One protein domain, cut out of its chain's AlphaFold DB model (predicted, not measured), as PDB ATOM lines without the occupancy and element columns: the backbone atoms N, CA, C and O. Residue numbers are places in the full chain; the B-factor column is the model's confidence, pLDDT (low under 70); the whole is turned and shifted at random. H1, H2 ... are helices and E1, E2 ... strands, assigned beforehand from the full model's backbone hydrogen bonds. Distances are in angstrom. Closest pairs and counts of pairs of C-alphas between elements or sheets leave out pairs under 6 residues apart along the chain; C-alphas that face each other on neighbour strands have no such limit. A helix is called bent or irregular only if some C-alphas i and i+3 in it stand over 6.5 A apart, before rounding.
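AT A GLANCE: This is residues 564 to 729 of the 758 residues of the protein "TauD domain-containing protein" of Rasamsonia emersonii CBS 393.64 (UniProt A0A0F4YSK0). A bent two-stranded ribbon, E2 and E3, lies in the middle, with the helical hairpin H2 and H3 packed at its bends and making one end of the domain. H4 packs by its first residues on E3, a second two-stranded ribbon, E1 and E4, lies on the side away from H4, and much of the rest is long loops. The 166 printed residues run E1 E2 H1 E3 E4 E5 H2 H3 H4, with both ribbons antiparallel; the class is mixed, with under half of the residues in named elements. The whole is compact, with a radius of gyration of the C-alphas of 16.4 A and spans of 45 by 38 by 28 A.

IN THESE COORDINATES: E1, residues 564 to 568, begins at C-alpha (169.033, 155.861, 196.741). E2 is residues 574 to 582, 16.8 A long, and H1 residues 584 to 589. E3, residues 603 to 612, is 24.1 A long; E4 is residues 614 to 618 and E5 residues 648 to 650. H2, residues 665 to 679, measures 20.4 A, H3, residues 683 to 693, 15.7 A, and H4, residues 712 to 724, 18.2 A, ending at C-alpha (156.406, 159.573, 219.854).

HOW THE PARTS SIT: E2 and E3 are antiparallel, with N 576 and O 610 2.8 A apart; E2 bends by 91 degrees at residue 577, E3 by 73 degrees at 609. The closest C-alphas of E2 and H3, Gly 576 and Ile 693, are 3.6 A apart. H2 and H3 touch, a hairpin at a shallow tilt of 24 degrees, opposite ways, closest at C-alphas 665 and 693, 5.6 A. The closest C-alphas of E3 and H4, Ile 608 and Ala 712, are 5.6 A apart. E1 and E4 are antiparallel, with N 615 and O 567 2.8 A apart. E5 pairs with no named strand; the closest C-alphas of H1 and E5, Phe 586 and Tyr 649, are 7.5 A apart. In H1, H2, H3 and H4 every O i to N i+4 pair is within hydrogen-bond range.

THE WHOLE: The C-alphas farthest apart, of Glu 622 and Ala 698, are 51.9 A apart. The printed part has no cut; the long links are H1 to E3, E4 to E5, E5 to H2 and H3 to H4. The pLDDT is under 70 at residues 564, 619 to 629, 695 to 708 and 728 to 729.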
ATOM      1  N   VAL A 564     170.167 155.033 197.174       68.19
ATOM      2  CA  VAL A 564     169.033 155.861 196.741       68.19
ATOM      3  C   VAL A 564     169.556 157.127 196.072       68.19
ATOM      4  O   VAL A 564     170.437 157.799 196.605       68.19
ATOM      5  N   SER A 565     168.986 157.469 194.921       71.75
ATOM      6  CA  SER A 565     169.294 158.674 194.151       71.75
ATOM      7  C   SER A 565     168.039 159.515 193.925       71.75
ATOM      8  O   SER A 565     166.950 158.976 193.717       71.75
ATOM      9  N   VAL A 566     168.208 160.838 193.903       74.69
ATOM     10  CA  VAL A 566     167.168 161.810 193.541       74.69
ATOM     11  C   VAL A 566     167.601 162.522 192.263       74.69
ATOM     12  O   VAL A 566     168.727 163.014 192.189       74.69
ATOM     13  N   ALA A 567     166.726 162.566 191.263       77.69
ATOM     14  CA  ALA A 567     166.963 163.249 189.993       77.69
ATOM     15  C   ALA A 567     165.651 163.825 189.443       77.69
ATOM     16  O   ALA A 567     164.574 163.419 189.875       77.69
ATOM     17  N   ALA A 568     165.730 164.720 188.458       79.81
ATOM     18  CA  ALA A 568     164.546 165.214 187.756       79.81
ATOM     19  C   ALA A 568     163.736 164.049 187.154       79.81
ATOM     20  O   ALA A 568     164.293 163.135 186.536       79.81
ATOM     21  N   CYS A 569     162.417 164.084 187.327       82.44
ATOM     22  CA  CYS A 569     161.500 163.085 186.803       82.44
ATOM     23  C   CYS A 569     161.378 163.217 185.271       82.44
ATOM     24  O   CYS A 569     160.987 164.283 184.786       82.44
ATOM     25  N   PRO A 570     161.657 162.156 184.484       80.69
ATOM     26  CA  PRO A 570     161.482 162.189 183.028       80.69
ATOM     27  C   PRO A 570     160.037 162.469 182.592       80.69
ATOM     28  O   PRO A 570     159.815 163.062 181.541       80.69
ATOM     29  N   ASP A 571     159.066 162.078 183.422       80.94
ATOM     30  CA  ASP A 571     157.626 162.188 183.170       80.94
ATOM     31  C   ASP A 571     157.021 163.507 183.707       80.94
ATOM     32  O   ASP A 571     155.800 163.638 183.866       80.94
ATOM     33  N   GLY A 572     157.874 164.493 184.005       84.62
ATOM     34  CA  GLY A 572     157.490 165.812 184.505       84.62
ATOM     35  C   GLY A 572     156.981 165.793 185.948       84.62
ATOM     36  O   GLY A 572     157.379 164.957 186.756       84.62
ATOM     37  N   TYR A 573     156.094 166.730 186.277       85.81
ATOM     38  CA  TYR A 573     155.644 166.955 187.651       85.81
ATOM     39  C   TYR A 573     154.533 165.990 188.094       85.81
ATOM     40  O   TYR A 573     153.664 165.606 187.301       85.81
ATOM     41  N   GLU A 574     154.531 165.637 189.379       87.81
ATOM     42  CA  GLU A 574     153.354 165.154 190.108       87.81
ATOM     43  C   GLU A 574     152.768 166.339 190.880       87.81
ATOM     44  O   GLU A 574     153.403 166.866 191.793       87.81
ATOM     45  N   VAL A 575     151.578 166.792 190.471       89.06
ATOM     46  CA  VAL A 575     150.878 167.933 191.079       89.06
ATOM     47  C   VAL A 575     149.444 167.544 191.419       89.06
ATOM     48  O   VAL A 575     148.755 166.942 190.595       89.06
ATOM     49  N   GLY A 576     148.994 167.915 192.614       87.25
ATOM     50  CA  GLY A 576     147.663 167.622 193.134       87.25
ATOM     51  C   GLY A 576     147.584 166.300 193.889       87.25
ATOM     52  O   GLY A 576     148.593 165.802 194.385       87.25
ATOM     53  N   ILE A 577     146.381 165.740 194.006       86.62
ATOM     54  CA  ILE A 577     146.147 164.533 194.807       86.62
ATOM     55  C   ILE A 577     146.315 163.283 193.933       86.62
ATOM     56  O   ILE A 577     145.448 162.969 193.116       86.62
ATOM     57  N   HIS A 578     147.392 162.525 194.158       85.56
ATOM     58  CA  HIS A 578     147.607 161.209 193.537       85.56
ATOM     59  C   HIS A 578     147.571 160.113 194.611       85.56
ATOM     60  O   HIS A 578     148.200 160.283 195.655       85.56
ATOM     61  N   PRO A 579     146.855 158.988 194.405       87.88
ATOM     62  CA  PRO A 579     146.863 157.882 195.359       87.88
ATOM     63  C   PRO A 579     148.246 157.223 195.438       87.88
ATOM     64  O   PRO A 579     148.696 156.583 194.487       87.88
ATOM     65  N   ILE A 580     148.899 157.349 196.590       91.12
ATOM     66  CA  ILE A 580     150.148 156.658 196.915       91.12
ATOM     67  C   ILE A 580     149.783 155.262 197.417       91.12
ATOM     68  O   ILE A 580     149.176 155.136 198.481       91.12
ATOM     69  N   ALA A 581     150.144 154.209 196.683       92.94
ATOM     70  CA  ALA A 581     149.951 152.829 197.123       92.94
ATOM     71  C   ALA A 581     150.949 152.512 198.245       92.94
ATOM     72  O   ALA A 581     152.156 152.464 198.003       92.94
ATOM     73  N   LEU A 582     150.464 152.336 199.477       93.62
ATOM     74  CA  LEU A 582     151.325 152.184 200.647       93.62
ATOM     75  C   LEU A 582     151.895 150.771 200.765       93.62
ATOM     76  O   LEU A 582     151.233 149.770 200.489       93.62
ATOM     77  N   ASN A 583     153.118 150.684 201.277       91.25
ATOM     78  CA  ASN A 583     153.733 149.422 201.650       91.25
ATOM     79  C   ASN A 583     153.018 148.830 202.884       91.25
ATOM     80  O   ASN A 583     153.023 149.459 203.947       91.25
ATOM     81  N   PRO A 584     152.473 147.601 202.827       90.31
ATOM     82  CA  PRO A 584     151.765 147.011 203.965       90.31
ATOM     83  C   PRO A 584     152.628 146.843 205.225       90.31
ATOM     84  O   PRO A 584     152.091 146.793 206.328       90.31
ATOM     85  N   ALA A 585     153.958 146.749 205.093       89.12
ATOM     86  CA  ALA A 585     154.866 146.728 206.242       89.12
ATOM     87  C   ALA A 585     154.999 148.103 206.918       89.12
ATOM     88  O   ALA A 585     155.103 148.159 208.138       89.12
ATOM     89  N   PHE A 586     154.931 149.194 206.147       91.25
ATOM     90  CA  PHE A 586     154.859 150.554 206.684       91.25
ATOM     91  C   PHE A 586     153.516 150.794 207.383       91.25
ATOM     92  O   PHE A 586     153.496 151.260 208.514       91.25
ATOM     93  N   VAL A 587     152.398 150.392 206.763       91.31
ATOM     94  CA  VAL A 587     151.057 150.544 207.360       91.31
ATOM     95  C   VAL A 587     150.952 149.813 208.702       91.31
ATOM     96  O   VAL A 587     150.462 150.386 209.670       91.31
ATOM     97  N   ARG A 588     151.469 148.578 208.790       90.12
ATOM     98  CA  ARG A 588     151.506 147.806 210.047       90.12
ATOM     99  C   ARG A 588     152.425 148.386 211.120       90.12
ATOM    100  O   ARG A 588     152.247 148.039 212.278       90.12
ATOM    101  N   ALA A 589     153.391 149.237 210.770       88.19
ATOM    102  CA  ALA A 589     154.245 149.861 211.773       88.19
ATOM    103  C   ALA A 589     153.473 150.869 212.643       88.19
ATOM    104  O   ALA A 589     153.928 151.161 213.742       88.19
ATOM    105  N   PHE A 590     152.316 151.377 212.199       90.56
ATOM    106  CA  PHE A 590     151.547 152.389 212.923       90.56
ATOM    107  C   PHE A 590     150.163 151.857 213.333       90.56
ATOM    108  O   PHE A 590     149.325 151.573 212.471       90.56
ATOM    109  N   PRO A 591     149.868 151.730 214.639       85.44
ATOM    110  CA  PRO A 591     148.605 151.160 215.092       85.44
ATOM    111  C   PRO A 591     147.401 152.032 214.694       85.44
ATOM    112  O   PRO A 591     147.393 153.250 214.848       85.44
ATOM    113  N   GLY A 592     146.342 151.389 214.197       84.94
ATOM    114  CA  GLY A 592     145.038 152.022 213.963       84.94
ATOM    115  C   GLY A 592     144.886 152.867 212.689       84.94
ATOM    116  O   GLY A 592     143.755 153.249 212.379       84.94
ATOM    117  N   ILE A 593     145.946 153.126 211.910       87.94
ATOM    118  CA  ILE A 593     145.810 153.863 210.635       87.94
ATOM    119  C   ILE A 593     145.156 153.024 209.531       87.94
ATOM    120  O   ILE A 593     144.462 153.577 208.681       87.94
ATOM    121  N   GLU A 594     145.328 151.696 209.560       86.94
ATOM    122  CA  GLU A 594     144.864 150.798 208.493       86.94
ATOM    123  C   GLU A 594     143.352 150.928 208.238       86.94
ATOM    124  O   GLU A 594     142.914 150.951 207.092       86.94
ATOM    125  N   ALA A 595     142.562 151.074 209.305       85.62
ATOM    126  CA  ALA A 595     141.103 151.191 209.241       85.62
ATOM    127  C   ALA A 595     140.595 152.588 208.825       85.62
ATOM    128  O   ALA A 595     139.388 152.782 208.697       85.62
ATOM    129  N   ARG A 596     141.496 153.568 208.674       88.12
ATOM    130  CA  ARG A 596     141.178 154.974 208.361       88.12
ATOM    131  C   ARG A 596     141.661 155.409 206.980       88.12
ATOM    132  O   ARG A 596     141.193 156.426 206.485       88.12
ATOM    133  N   LEU A 597     142.578 154.655 206.377       88.62
ATOM    134  CA  LEU A 597     143.080 154.889 205.026       88.62
ATOM    135  C   LEU A 597     142.171 154.216 203.980       88.62
ATOM    136  O   LEU A 597     141.682 153.108 204.218       88.62
ATOM    137  N   PRO A 598     141.952 154.834 202.805       84.00
ATOM    138  CA  PRO A 598     141.195 154.214 201.722       84.00
ATOM    139  C   PRO A 598     141.936 153.001 201.135       84.00
ATOM    140  O   PRO A 598     143.140 153.051 200.898       84.00
ATOM    141  N   GLY A 599     141.219 151.917 200.833       84.44
ATOM    142  CA  GLY A 599     141.783 150.735 200.166       84.44
ATOM    143  C   GLY A 599     141.136 149.419 200.596       84.44
ATOM    144  O   GLY A 599     140.172 149.401 201.360       84.44
ATOM    145  N   GLN A 600     141.666 148.308 200.084       80.88
ATOM    146  CA  GLN A 600     141.390 146.965 200.613       80.88
ATOM    147  C   GLN A 600     142.447 146.598 201.663       80.88
ATOM    148  O   GLN A 600     143.513 147.210 201.704       80.88
ATOM    149  N   GLN A 601     142.170 145.596 202.505       75.88
ATOM    150  CA  GLN A 601     143.105 145.176 203.551       75.88
ATOM    151  C   GLN A 601     144.451 144.726 202.950       75.88
ATOM    152  O   GLN A 601     144.480 143.883 202.053       75.88
ATOM    153  N   GLY A 602     145.565 145.298 203.419       75.75
ATOM    154  CA  GLY A 602     146.893 145.098 202.826       75.75
ATOM    155  C   GLY A 602     147.118 145.775 201.464       75.75
ATOM    156  O   GLY A 602     148.096 145.453 200.793       75.75
ATOM    157  N   GLN A 603     146.229 146.680 201.044       85.06
ATOM    158  CA  GLN A 603     146.311 147.496 199.822       85.06
ATOM    159  C   GLN A 603     145.809 148.929 200.090       85.06
ATOM    160  O   GLN A 603     145.029 149.494 199.319       85.06
ATOM    161  N   GLN A 604     146.207 149.501 201.226       92.06
ATOM    162  CA  GLN A 604     145.870 150.873 201.591       92.06
ATOM    163  C   GLN A 604     146.580 151.886 200.691       92.06
ATOM    164  O   GLN A 604     147.721 151.694 200.268       92.06
ATOM    165  N   MET A 605     145.897 152.994 200.440       92.38
ATOM    166  CA  MET A 605     146.399 154.147 199.711       92.38
ATOM    167  C   MET A 605     146.402 155.370 200.627       92.38
ATOM    168  O   MET A 605     145.595 155.460 201.548       92.38
ATOM    169  N   MET A 606     147.287 156.322 200.350       91.81
ATOM    170  CA  MET A 606     147.283 157.647 200.967       91.81
ATOM    171  C   MET A 606     147.131 158.710 199.883       91.81
ATOM    172  O   MET A 606     147.838 158.687 198.878       91.81
ATOM    173  N   ARG A 607     146.201 159.638 200.087       90.62
ATOM    174  CA  ARG A 607     145.923 160.775 199.213       90.62
ATOM    175  C   ARG A 607     146.405 162.035 199.924       90.62
ATOM    176  O   ARG A 607     145.788 162.453 200.892       90.62
ATOM    177  N   ILE A 608     147.500 162.631 199.477       89.75
ATOM    178  CA  ILE A 608     147.980 163.926 199.983       89.75
ATOM    179  C   ILE A 608     148.377 164.812 198.806       89.75
ATOM    180  O   ILE A 608     148.620 164.312 197.705       89.75
ATOM    181  N   GLN A 609     148.411 166.122 199.028       90.06
ATOM    182  CA  GLN A 609     148.799 167.091 198.010       90.06
ATOM    183  C   GLN A 609     150.274 166.901 197.614       90.06
ATOM    184  O   GLN A 609     151.172 166.957 198.450       90.06
ATOM    185  N   LEU A 610     150.533 166.679 196.327       88.88
ATOM    186  CA  LEU A 610     151.873 166.581 195.736       88.88
ATOM    187  C   LEU A 610     152.151 167.831 194.890       88.88
ATOM    188  O   LEU A 610     151.221 168.403 194.314       88.88
ATOM    189  N   ILE A 611     153.417 168.253 194.822       90.00
ATOM    190  CA  ILE A 611     153.916 169.273 193.881       90.00
ATOM    191  C   ILE A 611     155.442 169.158 193.711       90.00
ATOM    192  O   ILE A 611     156.208 170.063 194.036       90.00
ATOM    193  N   HIS A 612     155.901 168.021 193.185       86.44
ATOM    194  CA  HIS A 612     157.328 167.763 192.947       86.44
ATOM    195  C   HIS A 612     157.618 167.397 191.488       86.44
ATOM    196  O   HIS A 612     156.794 166.806 190.790       86.44
ATOM    197  N   GLY A 613     158.810 167.781 191.024       84.25
ATOM    198  CA  GLY A 613     159.367 167.408 189.716       84.25
ATOM    199  C   GLY A 613     160.511 166.404 189.818       84.25
ATOM    200  O   GLY A 613     161.117 166.066 188.806       84.25
ATOM    201  N   ASP A 614     160.821 165.945 191.030       81.12
ATOM    202  CA  ASP A 614     161.894 164.997 191.312       81.12
ATOM    203  C   ASP A 614     161.342 163.572 191.414       81.12
ATOM    204  O   ASP A 614     160.236 163.357 191.911       81.12
ATOM    205  N   ARG A 615     162.131 162.599 190.955       82.12
ATOM    206  CA  ARG A 615     161.883 161.163 191.079       82.12
ATOM    207  C   ARG A 615     162.966 160.544 191.953       82.12
ATOM    208  O   ARG A 615     164.158 160.773 191.731       82.12
ATOM    209  N   VAL A 616     162.550 159.719 192.908       80.25
ATOM    210  CA  VAL A 616     163.455 158.991 193.805       80.25
ATOM    211  C   VAL A 616     163.542 157.533 193.361       80.25
ATOM    212  O   VAL A 616     162.524 156.867 193.187       80.25
ATOM    213  N   THR A 617     164.759 157.032 193.164       79.06
ATOM    214  CA  THR A 617     165.028 155.656 192.711       79.06
ATOM    215  C   THR A 617     166.040 154.976 193.620       79.06
ATOM    216  O   THR A 617     166.961 155.627 194.105       79.06
ATOM    217  N   ALA A 618     165.899 153.664 193.822       73.25
ATOM    218  CA  ALA A 618     166.927 152.842 194.459       73.25
ATOM    219  C   ALA A 618     167.741 152.069 193.411       73.25
ATOM    220  O   ALA A 618     167.277 151.881 192.285       73.25
ATOM    221  N   SER A 619     168.929 151.597 193.790       63.91
ATOM    222  CA  SER A 619     169.740 150.691 192.967       63.91
ATOM    223  C   SER A 619     168.960 149.426 192.582       63.91
ATOM    224  O   SER A 619     168.377 148.771 193.450       63.91
ATOM    225  N   GLU A 620     168.963 149.072 191.295       53.22
ATOM    226  CA  GLU A 620     168.310 147.857 190.794       53.22
ATOM    227  C   GLU A 620     168.944 146.585 191.378       53.22
ATOM    228  O   GLU A 620     170.138 146.536 191.674       53.22
ATOM    229  N   SER A 621     168.138 145.531 191.507       41.75
ATOM    230  CA  SER A 621     168.639 144.190 191.814       41.75
ATOM    231  C   SER A 621     168.732 143.341 190.552       41.75
ATOM    232  O   SER A 621     167.940 143.502 189.623       41.75
ATOM    233  N   GLU A 622     169.608 142.339 190.574       41.22
ATOM    234  CA  GLU A 622     169.706 141.314 189.526       41.22
ATOM    235  C   GLU A 622     168.448 140.412 189.419       41.22
ATOM    236  O   GLU A 622     168.424 139.485 188.610       41.22
ATOM    237  N   SER A 623     167.400 140.639 190.227       40.31
ATOM    238  CA  SER A 623     166.263 139.722 190.408       40.31
ATOM    239  C   SER A 623     164.889 140.263 189.982       40.31
ATOM    240  O   SER A 623     163.865 139.786 190.466       40.31
ATOM    241  N   GLY A 624     164.838 141.199 189.026       38.41
ATOM    242  CA  GLY A 624     163.723 141.359 188.064       38.41
ATOM    243  C   GLY A 624     162.309 141.686 188.583       38.41
ATOM    244  O   GLY A 624     161.390 141.821 187.777       38.41
ATOM    245  N   SER A 625     162.101 141.822 189.894       40.75
ATOM    246  CA  SER A 625     160.839 142.274 190.486       40.75
ATOM    247  C   SER A 625     160.900 143.782 190.725       40.75
ATOM    248  O   SER A 625     161.799 144.261 191.409       40.75
ATOM    249  N   GLY A 626     159.961 144.538 190.145       43.94
ATOM    250  CA  GLY A 626     159.965 146.011 190.099       43.94
ATOM    251  C   GLY A 626     159.689 146.734 191.425       43.94
ATOM    252  O   GLY A 626     159.074 147.795 191.421       43.94
ATOM    253  N   SER A 627     160.106 146.163 192.555       49.34
ATOM    254  CA  SER A 627     160.118 146.816 193.862       49.34
ATOM    255  C   SER A 627     161.520 147.347 194.136       49.34
ATOM    256  O   SER A 627     162.483 146.584 194.105       49.34
ATOM    257  N   ALA A 628     161.636 148.635 194.465       55.50
ATOM    258  CA  ALA A 628     162.891 149.230 194.915       55.50
ATOM    259  C   ALA A 628     163.454 148.454 196.122       55.50
ATOM    260  O   ALA A 628     162.828 148.408 197.184       55.50
ATOM    261  N   LEU A 629     164.620 147.823 195.954       65.44
ATOM    262  CA  LEU A 629     165.246 146.994 196.984       65.44
ATOM    263  C   LEU A 629     166.094 147.859 197.918       65.44
ATOM    264  O   LEU A 629     167.293 148.048 197.731       65.44
ATOM    265  N   LEU A 630     165.428 148.402 198.935       72.94
ATOM    266  CA  LEU A 630     166.070 149.131 200.022       72.94
ATOM    267  C   LEU A 630     166.715 148.146 201.019       72.94
ATOM    268  O   LEU A 630     166.123 147.105 201.320       72.94
ATOM    269  N   PRO A 631     167.914 148.445 201.550       75.25
ATOM    270  CA  PRO A 631     168.573 147.582 202.523       75.25
ATOM    271  C   PRO A 631     167.827 147.600 203.864       75.25
ATOM    272  O   PRO A 631     167.474 148.661 204.374       75.25
ATOM    273  N   SER A 632     167.629 146.428 204.474       73.75
ATOM    274  CA  SER A 632     167.020 146.319 205.808       73.75
ATOM    275  C   SER A 632     167.762 147.201 206.833       73.75
ATOM    276  O   SER A 632     168.995 147.169 206.852       73.75
ATOM    277  N   PRO A 633     167.062 147.977 207.690       79.69
ATOM    278  CA  PRO A 633     165.617 147.952 207.947       79.69
ATOM    279  C   PRO A 633     164.811 149.033 207.195       79.69
ATOM    280  O   PRO A 633     163.695 149.345 207.607       79.69
ATOM    281  N   TRP A 634     165.351 149.636 206.130       79.94
ATOM    282  CA  TRP A 634     164.636 150.658 205.361       79.94
ATOM    283  C   TRP A 634     163.425 150.081 204.625       79.94
ATOM    284  O   TRP A 634     163.512 149.061 203.942       79.94
ATOM    285  N   LEU A 635     162.306 150.797 204.701       85.38
ATOM    286  CA  LEU A 635     161.095 150.543 203.935       85.38
ATOM    287  C   LEU A 635     160.783 151.738 203.034       85.38
ATOM    288  O   LEU A 635     160.915 152.897 203.428       85.38
ATOM    289  N   ASN A 636     160.297 151.442 201.831       87.75
ATOM    290  CA  ASN A 636     159.578 152.420 201.028       87.75
ATOM    291  C   ASN A 636     158.201 152.630 201.672       87.75
ATOM    292  O   ASN A 636     157.543 151.639 201.999       87.75
ATOM    293  N   ILE A 637     157.771 153.881 201.831       90.56
ATOM    294  CA  ILE A 637     156.425 154.222 202.311       90.56
ATOM    295  C   ILE A 637     155.366 153.788 201.294       90.56
ATOM    296  O   ILE A 637     154.332 153.246 201.683       90.56
ATOM    297  N   GLY A 638     155.635 153.975 200.001       90.81
ATOM    298  CA  GLY A 638     154.706 153.651 198.925       90.81
ATOM    299  C   GLY A 638     155.166 154.148 197.556       90.81
ATOM    300  O   GLY A 638     156.262 154.687 197.414       90.81
ATOM    301  N   SER A 639     154.329 153.978 196.538       90.06
ATOM    302  CA  SER A 639     154.627 154.401 195.165       90.06
ATOM    303  C   SER A 639     153.422 155.025 194.462       90.06
ATOM    304  O   SER A 639     152.268 154.759 194.806       90.06
ATOM    305  N   THR A 640     153.702 155.848 193.452       87.62
ATOM    306  CA  THR A 640     152.737 156.294 192.435       87.62
ATOM    307  C   THR A 640     153.134 155.732 191.067       87.62
ATOM    308  O   THR A 640     154.130 155.022 190.927       87.62
ATOM    309  N   ASN A 641     152.365 156.064 190.026       81.38
ATOM    310  CA  ASN A 641     152.691 155.682 188.651       81.38
ATOM    311  C   ASN A 641     153.945 156.389 188.094       81.38
ATOM    312  O   ASN A 641     154.526 155.872 187.142       81.38
ATOM    313  N   LYS A 642     154.354 157.551 188.640       80.88
ATOM    314  CA  LYS A 642     155.552 158.289 188.185       80.88
ATOM    315  C   LYS A 642     156.763 158.130 189.114       80.88
ATOM    316  O   LYS A 642     157.887 158.039 188.617       80.88
ATOM    317  N   SER A 643     156.560 158.065 190.435       80.81
ATOM    318  CA  SER A 643     157.649 157.908 191.410       80.81
ATOM    319  C   SER A 643     157.564 156.552 192.135       80.81
ATOM    320  O   SER A 643     156.598 156.293 192.862       80.81
ATOM    321  N   PRO A 644     158.561 155.652 191.967       85.06
ATOM    322  CA  PRO A 644     158.534 154.311 192.560       85.06
ATOM    323  C   PRO A 644     158.800 154.316 194.073       85.06
ATOM    324  O   PRO A 644     158.553 153.315 194.741       85.06
ATOM    325  N   ILE A 645     159.300 155.429 194.614       84.81
ATOM    326  CA  ILE A 645     159.486 155.682 196.042       84.81
ATOM    327  C   ILE A 645     158.843 157.036 196.322       84.81
ATOM    328  O   ILE A 645     159.327 158.034 195.806       84.81
ATOM    329  N   GLN A 646     157.795 157.082 197.144       87.56
ATOM    330  CA  GLN A 646     157.124 158.318 197.588       87.56
ATOM    331  C   GLN A 646     157.564 158.777 198.989       87.56
ATOM    332  O   GLN A 646     157.199 159.854 199.458       87.56
ATOM    333  N   GLY A 647     158.382 157.974 199.664       88.06
ATOM    334  CA  GLY A 647     158.924 158.284 200.979       88.06
ATOM    335  C   GLY A 647     159.786 157.147 201.508       88.06
ATOM    336  O   GLY A 647     159.633 155.996 201.093       88.06
ATOM    337  N   LEU A 648     160.694 157.462 202.424       84.75
ATOM    338  CA  LEU A 648     161.558 156.490 203.086       84.75
ATOM    339  C   LEU A 648     161.232 156.445 204.573       84.75
ATOM    340  O   LEU A 648     161.110 157.480 205.228       84.75
ATOM    341  N   TYR A 649     161.142 155.234 205.109       84.75
ATOM    342  CA  TYR A 649     160.952 154.979 206.526       84.75
ATOM    343  C   TYR A 649     162.055 154.052 207.039       84.75
ATOM    344  O   TYR A 649     162.223 152.933 206.555       84.75
ATOM    345  N   HIS A 650     162.800 154.525 208.031       82.81
ATOM    346  CA  HIS A 650     163.661 153.719 208.882       82.81
ATOM    347  C   HIS A 650     163.115 153.823 210.310       82.81
ATOM    348  O   HIS A 650     163.169 154.926 210.876       82.81
ATOM    349  N   PRO A 651     162.672 152.707 210.922       79.38
ATOM    350  CA  PRO A 651     162.175 152.681 212.296       79.38
ATOM    351  C   PRO A 651     163.067 153.477 213.253       79.38
ATOM    352  O   PRO A 651     164.299 153.347 213.218       79.38
ATOM    353  N   SER A 652     162.452 154.342 214.057       72.81
ATOM    354  CA  SER A 652     163.081 155.160 215.100       72.81
ATOM    355  C   SER A 652     164.215 156.095 214.636       72.81
ATOM    356  O   SER A 652     164.958 156.607 215.476       72.81
ATOM    357  N   ARG A 653     164.399 156.320 213.323       74.19
ATOM    358  CA  ARG A 653     165.472 157.187 212.791       74.19
ATOM    359  C   ARG A 653     165.027 158.182 211.727       74.19
ATOM    360  O   ARG A 653     165.376 159.351 211.840       74.19
ATOM    361  N   VAL A 654     164.316 157.740 210.688       82.00
ATOM    362  CA  VAL A 654     163.996 158.589 209.525       82.00
ATOM    363  C   VAL A 654     162.588 158.302 209.012       82.00
ATOM    364  O   VAL A 654     162.213 157.148 208.832       82.00
ATOM    365  N   LEU A 655     161.845 159.365 208.713       85.69
ATOM    366  CA  LEU A 655     160.563 159.334 208.016       85.69
ATOM    367  C   LEU A 655     160.548 160.502 207.018       85.69
ATOM    368  O   LEU A 655     160.787 161.639 207.421       85.69
ATOM    369  N   THR A 656     160.297 160.242 205.734       87.44
ATOM    370  CA  THR A 656     160.231 161.280 204.687       87.44
ATOM    371  C   THR A 656     159.006 161.110 203.797       87.44
ATOM    372  O   THR A 656     158.586 159.987 203.542       87.44
ATOM    373  N   TYR A 657     158.476 162.212 203.266       86.31
ATOM    374  CA  TYR A 657     157.430 162.219 202.241       86.31
ATOM    375  C   TYR A 657     157.870 163.084 201.050       86.31
ATOM    376  O   TYR A 657     158.547 164.091 201.240       86.31
ATOM    377  N   GLN A 658     157.468 162.704 199.834       81.19
ATOM    378  CA  GLN A 658     157.410 163.599 198.663       81.19
ATOM    379  C   GLN A 658     156.104 164.411 198.621       81.19
ATOM    380  O   GLN A 658     156.051 165.464 197.993       81.19
ATOM    381  N   GLY A 659     155.054 163.923 199.289       82.69
ATOM    382  CA  GLY A 659     153.794 164.638 199.463       82.69
ATOM    383  C   GLY A 659     153.819 165.610 200.639       82.69
ATOM    384  O   GLY A 659     154.419 165.347 201.681       82.69
ATOM    385  N   HIS A 660     153.107 166.713 200.460       85.50
ATOM    386  CA  HIS A 660     153.015 167.828 201.383       85.50
ATOM    387  C   HIS A 660     151.717 167.737 202.186       85.50
ATOM    388  O   HIS A 660     150.676 168.243 201.771       85.50
ATOM    389  N   PHE A 661     151.759 167.093 203.354       89.81
ATOM    390  CA  PHE A 661     150.602 167.062 204.262       89.81
ATOM    391  C   PHE A 661     150.343 168.422 204.942       89.81
ATOM    392  O   PHE A 661     149.346 168.597 205.640       89.81
ATOM    393  N   GLU A 662     151.240 169.388 204.748       87.56
ATOM    394  CA  GLU A 662     151.064 170.791 205.099       87.56
ATOM    395  C   GLU A 662     150.372 171.629 204.016       87.56
ATOM    396  O   GLU A 662     149.994 172.772 204.277       87.56
ATOM    397  N   PHE A 663     150.152 171.064 202.826       88.50
ATOM    398  CA  PHE A 663     149.435 171.716 201.735       88.50
ATOM    399  C   PHE A 663     147.982 171.235 201.713       88.50
ATOM    400  O   PHE A 663     147.702 170.050 201.848       88.50
ATOM    401  N   ASP A 664     147.065 172.164 201.461       86.31
ATOM    402  CA  ASP A 664     145.710 171.860 200.999       86.31
ATOM    403  C   ASP A 664     145.526 172.353 199.557       86.31
ATOM    404  O   ASP A 664     146.440 172.913 198.943       86.31
ATOM    405  N   THR A 665     144.326 172.174 199.017       86.06
ATOM    406  CA  THR A 665     143.924 172.596 197.674       86.06
ATOM    407  C   THR A 665     144.198 174.083 197.430       86.06
ATOM    408  O   THR A 665     144.521 174.460 196.306       86.06
ATOM    409  N   SER A 666     144.099 174.946 198.449       84.69
ATOM    410  CA  SER A 666     144.377 176.382 198.317       84.69
ATOM    411  C   SER A 666     145.881 176.655 198.254       84.69
ATOM    412  O   SER A 666     146.356 177.321 197.335       84.69
ATOM    413  N   VAL A 667     146.653 176.079 199.183       87.75
ATOM    414  CA  VAL A 667     148.119 176.225 199.219       87.75
ATOM    415  C   VAL A 667     148.756 175.657 197.955       87.75
ATOM    416  O   VAL A 667     149.548 176.337 197.302       87.75
ATOM    417  N   ASN A 668     148.378 174.438 197.570       89.19
ATOM    418  CA  ASN A 668     148.929 173.791 196.388       89.19
ATOM    419  C   ASN A 668     148.523 174.535 195.106       89.19
ATOM    420  O   ASN A 668     149.340 174.708 194.204       89.19
ATOM    421  N   ARG A 669     147.297 175.078 195.042       90.38
ATOM    422  CA  ARG A 669     146.849 175.915 193.919       90.38
ATOM    423  C   ARG A 669     147.722 177.154 193.730       90.38
ATOM    424  O   ARG A 669     148.118 177.444 192.599       90.38
ATOM    425  N   GLU A 670     147.981 177.894 194.801       90.50
ATOM    426  CA  GLU A 670     148.783 179.117 194.750       90.50
ATOM    427  C   GLU A 670     150.249 178.806 194.412       90.50
ATOM    428  O   GLU A 670     150.843 179.463 193.552       90.50
ATOM    429  N   THR A 671     150.811 177.745 194.997       89.25
ATOM    430  CA  THR A 671     152.166 177.278 194.669       89.25
ATOM    431  C   THR A 671     152.267 176.821 193.210       89.25
ATOM    432  O   THR A 671     153.207 177.205 192.517       89.25
ATOM    433  N   CYS A 672     151.268 176.104 192.688       90.56
ATOM    434  CA  CYS A 672     151.190 175.695 191.283       90.56
ATOM    435  C   CYS A 672     151.140 176.889 190.314       90.56
ATOM    436  O   CYS A 672     151.782 176.844 189.262       90.56
ATOM    437  N   LEU A 673     150.406 177.959 190.642       89.88
ATOM    438  CA  LEU A 673     150.376 179.184 189.831       89.88
ATOM    439  C   LEU A 673     151.757 179.852 189.766       89.88
ATOM    440  O   LEU A 673     152.216 180.238 188.689       89.88
ATOM    441  N   GLU A 674     152.426 179.975 190.909       88.19
ATOM    442  CA  GLU A 674     153.738 180.612 191.000       88.19
ATOM    443  C   GLU A 674     154.848 179.743 190.383       88.19
ATOM    444  O   GLU A 674     155.747 180.276 189.730       88.19
ATOM    445  N   PHE A 675     154.774 178.413 190.499       86.44
ATOM    446  CA  PHE A 675     155.693 177.488 189.826       86.44
ATOM    447  C   PHE A 675     155.524 177.550 188.306       86.44
ATOM    448  O   PHE A 675     156.522 177.708 187.601       86.44
ATOM    449  N   ALA A 676     154.284 177.551 187.800       87.38
ATOM    450  CA  ALA A 676     154.011 177.745 186.376       87.38
ATOM    451  C   ALA A 676     154.635 179.049 185.849       87.38
ATOM    452  O   ALA A 676     155.268 179.052 184.794       87.38
ATOM    453  N   ARG A 677     154.529 180.142 186.621       87.69
ATOM    454  CA  ARG A 677     155.128 181.443 186.287       87.69
ATOM    455  C   ARG A 677     156.661 181.431 186.336       87.69
ATOM    456  O   ARG A 677     157.290 182.010 185.454       87.69
ATOM    457  N   ARG A 678     157.271 180.822 187.360       83.06
ATOM    458  CA  ARG A 678     158.738 180.779 187.546       83.06
ATOM    459  C   ARG A 678     159.436 179.867 186.541       83.06
ATOM    460  O   ARG A 678     160.541 180.184 186.114       83.06
ATOM    461  N   GLN A 679     158.809 178.748 186.190       80.88
ATOM    462  CA  GLN A 679     159.395 177.719 185.331       80.88
ATOM    463  C   GLN A 679     158.942 177.791 183.867       80.88
ATOM    464  O   GLN A 679     159.486 177.075 183.031       80.88
ATOM    465  N   GLY A 680     157.957 178.634 183.540       85.25
ATOM    466  CA  GLY A 680     157.441 178.768 182.177       85.25
ATOM    467  C   GLY A 680     156.630 177.560 181.706       85.25
ATOM    468  O   GLY A 680     156.743 177.171 180.544       85.25
ATOM    469  N   TRP A 681     155.830 176.949 182.590       87.94
ATOM    470  CA  TRP A 681     154.894 175.888 182.192       87.94
ATOM    471  C   TRP A 681     153.870 176.433 181.189       87.94
ATOM    472  O   TRP A 681     153.455 177.592 181.293       87.94
ATOM    473  N   SER A 682     153.438 175.609 180.228       90.50
ATOM    474  CA  SER A 682     152.440 176.049 179.250       90.50
ATOM    475  C   SER A 682     151.080 176.303 179.914       90.50
ATOM    476  O   SER A 682     150.778 175.745 180.973       90.50
ATOM    477  N   ASP A 683     150.225 177.118 179.284       88.56
ATOM    478  CA  ASP A 683     148.857 177.341 179.775       88.56
ATOM    479  C   ASP A 683     148.082 176.017 179.920       88.56
ATOM    480  O   ASP A 683     147.354 175.840 180.895       88.56
ATOM    481  N   ALA A 684     148.305 175.066 179.003       89.44
ATOM    482  CA  ALA A 684     147.690 173.739 179.024       89.44
ATOM    483  C   ALA A 684     148.194 172.869 180.190       89.44
ATOM    484  O   ALA A 684     147.387 172.230 180.867       89.44
ATOM    485  N   ASP A 685     149.503 172.874 180.469       86.75
ATOM    486  CA  ASP A 685     150.070 172.156 181.621       86.75
ATOM    487  C   ASP A 685     149.559 172.758 182.933       86.75
ATOM    488  O   ASP A 685     149.115 172.035 183.823       86.75
ATOM    489  N   ARG A 686     149.543 174.094 183.036       89.94
ATOM    490  CA  ARG A 686     149.012 174.811 184.202       89.94
ATOM    491  C   ARG A 686     147.547 174.453 184.451       89.94
ATOM    492  O   ARG A 686     147.189 174.153 185.583       89.94
ATOM    493  N   GLU A 687     146.694 174.481 183.429       88.44
ATOM    494  CA  GLU A 687     145.279 174.110 183.571       88.44
ATOM    495  C   GLU A 687     145.100 172.630 183.942       88.44
ATOM    496  O   GLU A 687     144.281 172.313 184.807       88.44
ATOM    497  N   SER A 688     145.918 171.740 183.371       88.81
ATOM    498  CA  SER A 688     145.947 170.313 183.710       88.81
ATOM    499  C   SER A 688     146.333 170.061 185.172       88.81
ATOM    500  O   SER A 688     145.657 169.297 185.864       88.81
ATOM    501  N   TYR A 689     147.382 170.715 185.682       90.12
ATOM    502  CA  TYR A 689     147.801 170.580 187.080       90.12
ATOM    503  C   TYR A 689     146.787 171.203 188.045       90.12
ATOM    504  O   TYR A 689     146.426 170.581 189.043       90.12
ATOM    505  N   LEU A 690     146.234 172.377 187.721       89.44
ATOM    506  CA  LEU A 690     145.174 173.000 188.521       89.44
ATOM    507  C   LEU A 690     143.914 172.127 188.627       89.44
ATOM    508  O   LEU A 690     143.256 172.141 189.665       89.44
ATOM    509  N   ALA A 691     143.593 171.337 187.598       86.06
ATOM    510  CA  ALA A 691     142.492 170.376 187.649       86.06
ATOM    511  C   ALA A 691     142.770 169.165 188.568       86.06
ATOM    512  O   ALA A 691     141.821 168.587 189.097       86.06
ATOM    513  N   GLN A 692     144.040 168.794 188.780       86.12
ATOM    514  CA  GLN A 692     144.457 167.663 189.627       86.12
ATOM    515  C   GLN A 692     144.540 168.014 191.125       86.12
ATOM    516  O   GLN A 692     144.464 167.125 191.971       86.12
ATOM    517  N   ILE A 693     144.675 169.298 191.468       85.12
ATOM    518  CA  ILE A 693     144.783 169.775 192.862       85.12
ATOM    519  C   ILE A 693     143.448 169.691 193.623       85.12
ATOM    520  O   ILE A 693     143.447 169.548 194.844       85.12
ATOM    521  N   GLY A 694     142.317 169.729 192.910       70.00
ATOM    522  CA  GLY A 694     140.967 169.677 193.481       70.00
ATOM    523  C   GLY A 694     140.215 171.011 193.393       70.00
ATOM    524  O   GLY A 694     140.626 171.944 192.703       70.00
ATOM    525  N   ARG A 695     139.067 171.111 194.076       59.72
ATOM    526  CA  ARG A 695     138.289 172.359 194.194       59.72
ATOM    527  C   ARG A 695     138.278 172.825 195.642       59.72
ATOM    528  O   ARG A 695     137.685 172.157 196.481       59.72
ATOM    529  N   ALA A 696     138.875 173.986 195.909       49.75
ATOM    530  CA  ALA A 696     138.924 174.544 197.255       49.75
ATOM    531  C   ALA A 696     137.502 174.800 197.780       49.75
ATOM    532  O   ALA A 696     136.684 175.431 197.101       49.75
ATOM    533  N   SER A 697     137.205 174.327 198.992       46.53
ATOM    534  CA  SER A 697     135.960 174.685 199.669       46.53
ATOM    535  C   SER A 697     136.065 176.104 200.237       46.53
ATOM    536  O   SER A 697     137.127 176.535 200.686       46.53
ATOM    537  N   ALA A 698     134.953 176.844 200.278       43.84
ATOM    538  CA  ALA A 698     134.929 178.205 200.831       43.84
ATOM    539  C   ALA A 698     135.236 178.272 202.348       43.84
ATOM    540  O   ALA A 698     135.330 179.364 202.903       43.84
ATOM    541  N   ALA A 699     135.379 177.120 203.014       42.25
ATOM    542  CA  ALA A 699     135.722 176.993 204.428       42.25
ATOM    543  C   ALA A 699     137.196 176.604 204.680       42.25
ATOM    544  O   ALA A 699     137.650 176.697 205.818       42.25
ATOM    545  N   ALA A 700     137.965 176.215 203.652       47.22
ATOM    546  CA  ALA A 700     139.325 175.665 203.774       47.22
ATOM    547  C   ALA A 700     140.422 176.683 204.185       47.22
ATOM    548  O   ALA A 700     141.611 176.440 204.005       47.22
ATOM    549  N   ALA A 701     140.057 177.855 204.712       46.59
ATOM    550  CA  ALA A 701     140.996 178.947 204.973       46.59
ATOM    551  C   ALA A 701     141.664 178.913 206.365       46.59
ATOM    552  O   ALA A 701     142.677 179.583 206.546       46.59
ATOM    553  N   ALA A 702     141.115 178.175 207.340       45.56
ATOM    554  CA  ALA A 702     141.469 178.337 208.758       45.56
ATOM    555  C   ALA A 702     142.586 177.411 209.287       45.56
ATOM    556  O   ALA A 702     143.315 177.804 210.196       45.56
ATOM    557  N   ILE A 703     142.711 176.190 208.757       52.44
ATOM    558  CA  ILE A 703     143.709 175.185 209.168       52.44
ATOM    559  C   ILE A 703     144.095 174.372 207.917       52.44
ATOM    560  O   ILE A 703     143.179 173.928 207.215       52.44
ATOM    561  N   PRO A 704     145.391 174.136 207.625       53.22
ATOM    562  CA  PRO A 704     145.786 173.282 206.507       53.22
ATOM    563  C   PRO A 704     145.203 171.866 206.642       53.22
ATOM    564  O   PRO A 704     145.229 171.281 207.726       53.22
ATOM    565  N   GLY A 705     144.645 171.334 205.554       54.88
ATOM    566  CA  GLY A 705     144.070 169.983 205.495       54.88
ATOM    567  C   GLY A 705     142.760 169.778 206.275       54.88
ATOM    568  O   GLY A 705     142.301 168.644 206.406       54.88
ATOM    569  N   ASP A 706     142.131 170.827 206.828       51.53
ATOM    570  CA  ASP A 706     140.896 170.650 207.613       51.53
ATOM    571  C   ASP A 706     139.606 170.632 206.775       51.53
ATOM    572  O   ASP A 706     138.620 170.021 207.190       51.53
ATOM    573  N   GLY A 707     139.634 171.238 205.582       54.31
ATOM    574  CA  GLY A 707     138.477 171.413 204.691       54.31
ATOM    575  C   GLY A 707     138.502 170.625 203.374       54.31
ATOM    576  O   GLY A 707     137.648 170.896 202.525       54.31
ATOM    577  N   ASP A 708     139.448 169.692 203.215       65.56
ATOM    578  CA  ASP A 708     139.702 168.921 201.990       65.56
ATOM    579  C   ASP A 708     139.397 167.418 202.174       65.56
ATOM    580  O   ASP A 708     139.483 166.885 203.279       65.56
ATOM    581  N   ASP A 709     139.047 166.724 201.082       71.00
ATOM    582  CA  ASP A 709     138.897 165.255 201.035       71.00
ATOM    583  C   ASP A 709     140.247 164.589 200.719       71.00
ATOM    584  O   ASP A 709     140.446 163.977 199.665       71.00
ATOM    585  N   ASP A 710     141.193 164.761 201.639       84.56
ATOM    586  CA  ASP A 710     142.507 164.131 201.604       84.56
ATOM    587  C   ASP A 710     142.867 163.483 202.955       84.56
ATOM    588  O   ASP A 710     142.116 163.533 203.934       84.56
ATOM    589  N   ASP A 711     144.011 162.806 202.985       89.69
ATOM    590  CA  ASP A 711     144.486 162.016 204.114       89.69
ATOM    591  C   ASP A 711     145.612 162.743 204.895       89.69
ATOM    592  O   ASP A 711     146.310 162.127 205.708       89.69
ATOM    593  N   ALA A 712     145.785 164.065 204.717       89.75
ATOM    594  CA  ALA A 712     146.849 164.860 205.350       89.75
ATOM    595  C   ALA A 712     146.801 164.805 206.889       89.75
ATOM    596  O   ALA A 712     147.831 164.725 207.565       89.75
ATOM    597  N   LYS A 713     145.589 164.742 207.459       90.12
ATOM    598  CA  LYS A 713     145.367 164.527 208.901       90.12
ATOM    599  C   LYS A 713     145.961 163.208 209.404       90.12
ATOM    600  O   LYS A 713     146.434 163.170 210.540       90.12
ATOM    601  N   ILE A 714     145.939 162.153 208.583       91.94
ATOM    602  CA  ILE A 714     146.503 160.835 208.910       91.94
ATOM    603  C   ILE A 714     148.028 160.876 208.754       91.94
ATOM    604  O   ILE A 714     148.735 160.405 209.641       91.94
ATOM    605  N   ALA A 715     148.548 161.507 207.696       92.12
ATOM    606  CA  ALA A 715     149.989 161.702 207.514       92.12
ATOM    607  C   ALA A 715     150.632 162.456 208.700       92.12
ATOM    608  O   ALA A 715     151.645 162.004 209.238       92.12
ATOM    609  N   ALA A 716     150.001 163.536 209.181       92.38
ATOM    610  CA  ALA A 716     150.446 164.280 210.364       92.38
ATOM    611  C   ALA A 716     150.431 163.438 211.659       92.38
ATOM    612  O   ALA A 716     151.311 163.578 212.510       92.38
ATOM    613  N   GLU A 717     149.453 162.542 211.813       93.38
ATOM    614  CA  GLU A 717     149.400 161.601 212.940       93.38
ATOM    615  C   GLU A 717     150.489 160.531 212.852       93.38
ATOM    616  O   GLU A 717     151.074 160.195 213.878       93.38
ATOM    617  N   ILE A 718     150.814 160.032 211.655       92.75
ATOM    618  CA  ILE A 718     151.927 159.094 211.440       92.75
ATOM    619  C   ILE A 718     153.259 159.740 211.824       92.75
ATOM    620  O   ILE A 718     154.035 159.129 212.559       92.75
ATOM    621  N   VAL A 719     153.496 160.996 211.415       92.25
ATOM    622  CA  VAL A 719     154.672 161.762 211.865       92.25
ATOM    623  C   VAL A 719     154.711 161.826 213.388       92.25
ATOM    624  O   VAL A 719     155.746 161.537 213.983       92.25
ATOM    625  N   LEU A 720     153.593 162.145 214.044       91.19
ATOM    626  CA  LEU A 720     153.590 162.236 215.497       91.19
ATOM    627  C   LEU A 720     153.756 160.876 216.194       91.19
ATOM    628  O   LEU A 720     154.457 160.819 217.197       91.19
ATOM    629  N   MET A 721     153.185 159.782 215.679       90.12
ATOM    630  CA  MET A 721     153.403 158.429 216.215       90.12
ATOM    631  C   MET A 721     154.864 157.987 216.087       90.12
ATOM    632  O   MET A 721     155.409 157.420 217.034       90.12
ATOM    633  N   PHE A 722     155.508 158.306 214.961       86.75
ATOM    634  CA  PHE A 722     156.939 158.095 214.740       86.75
ATOM    635  C   PHE A 722     157.784 158.889 215.750       86.75
ATOM    636  O   PHE A 722     158.560 158.301 216.501       86.75
ATOM    637  N   LEU A 723     157.563 160.204 215.868       85.81
ATOM    638  CA  LEU A 723     158.257 161.058 216.847       85.81
ATOM    639  C   LEU A 723     157.974 160.654 218.303       85.81
ATOM    640  O   LEU A 723     158.804 160.846 219.194       85.81
ATOM    641  N   ALA A 724     156.797 160.089 218.557       83.38
ATOM    642  CA  ALA A 724     156.406 159.573 219.854       83.38
ATOM    643  C   ALA A 724     157.032 158.204 220.175       83.38
ATOM    644  O   ALA A 724     157.056 157.864 221.359       83.38
ATOM    645  N   GLY A 725     157.549 157.454 219.196       79.69
ATOM    646  CA  GLY A 725     158.080 156.098 219.378       79.69
ATOM    647  C   GLY A 725     156.998 155.028 219.568       79.69
ATOM    648  O   GLY A 725     157.202 154.089 220.330       79.69
ATOM    649  N   VAL A 726     155.836 155.192 218.924       78.50
ATOM    650  CA  VAL A 726     154.665 154.286 219.020       78.50
ATOM    651  C   VAL A 726     154.644 153.248 217.883       78.50
ATOM    652  O   VAL A 726     153.671 152.526 217.692       78.50
ATOM    653  N   GLU A 727     155.722 153.174 217.107       71.81
ATOM    654  CA  GLU A 727     155.880 152.205 216.025       71.81
ATOM    655  C   GLU A 727     155.976 150.756 216.552       71.81
ATOM    656  O   GLU A 727     156.713 150.463 217.496       71.81
ATOM    657  N   GLU A 728     155.237 149.824 215.940       66.31
ATOM    658  CA  GLU A 728     155.315 148.402 216.293       66.31
ATOM    659  C   GLU A 728     156.628 147.773 215.797       66.31
ATOM    660  O   GLU A 728     157.066 147.978 214.660       66.31
ATOM    661  N   SER A 729     157.263 146.955 216.646       48.81
ATOM    662  CA  SER A 729     158.514 146.283 216.289       48.81
ATOM    663  C   SER A 729     158.291 145.251 215.182       48.81
ATOM    664  O   SER A 729     157.663 144.215 215.388       48.81
TER     665      SER A 729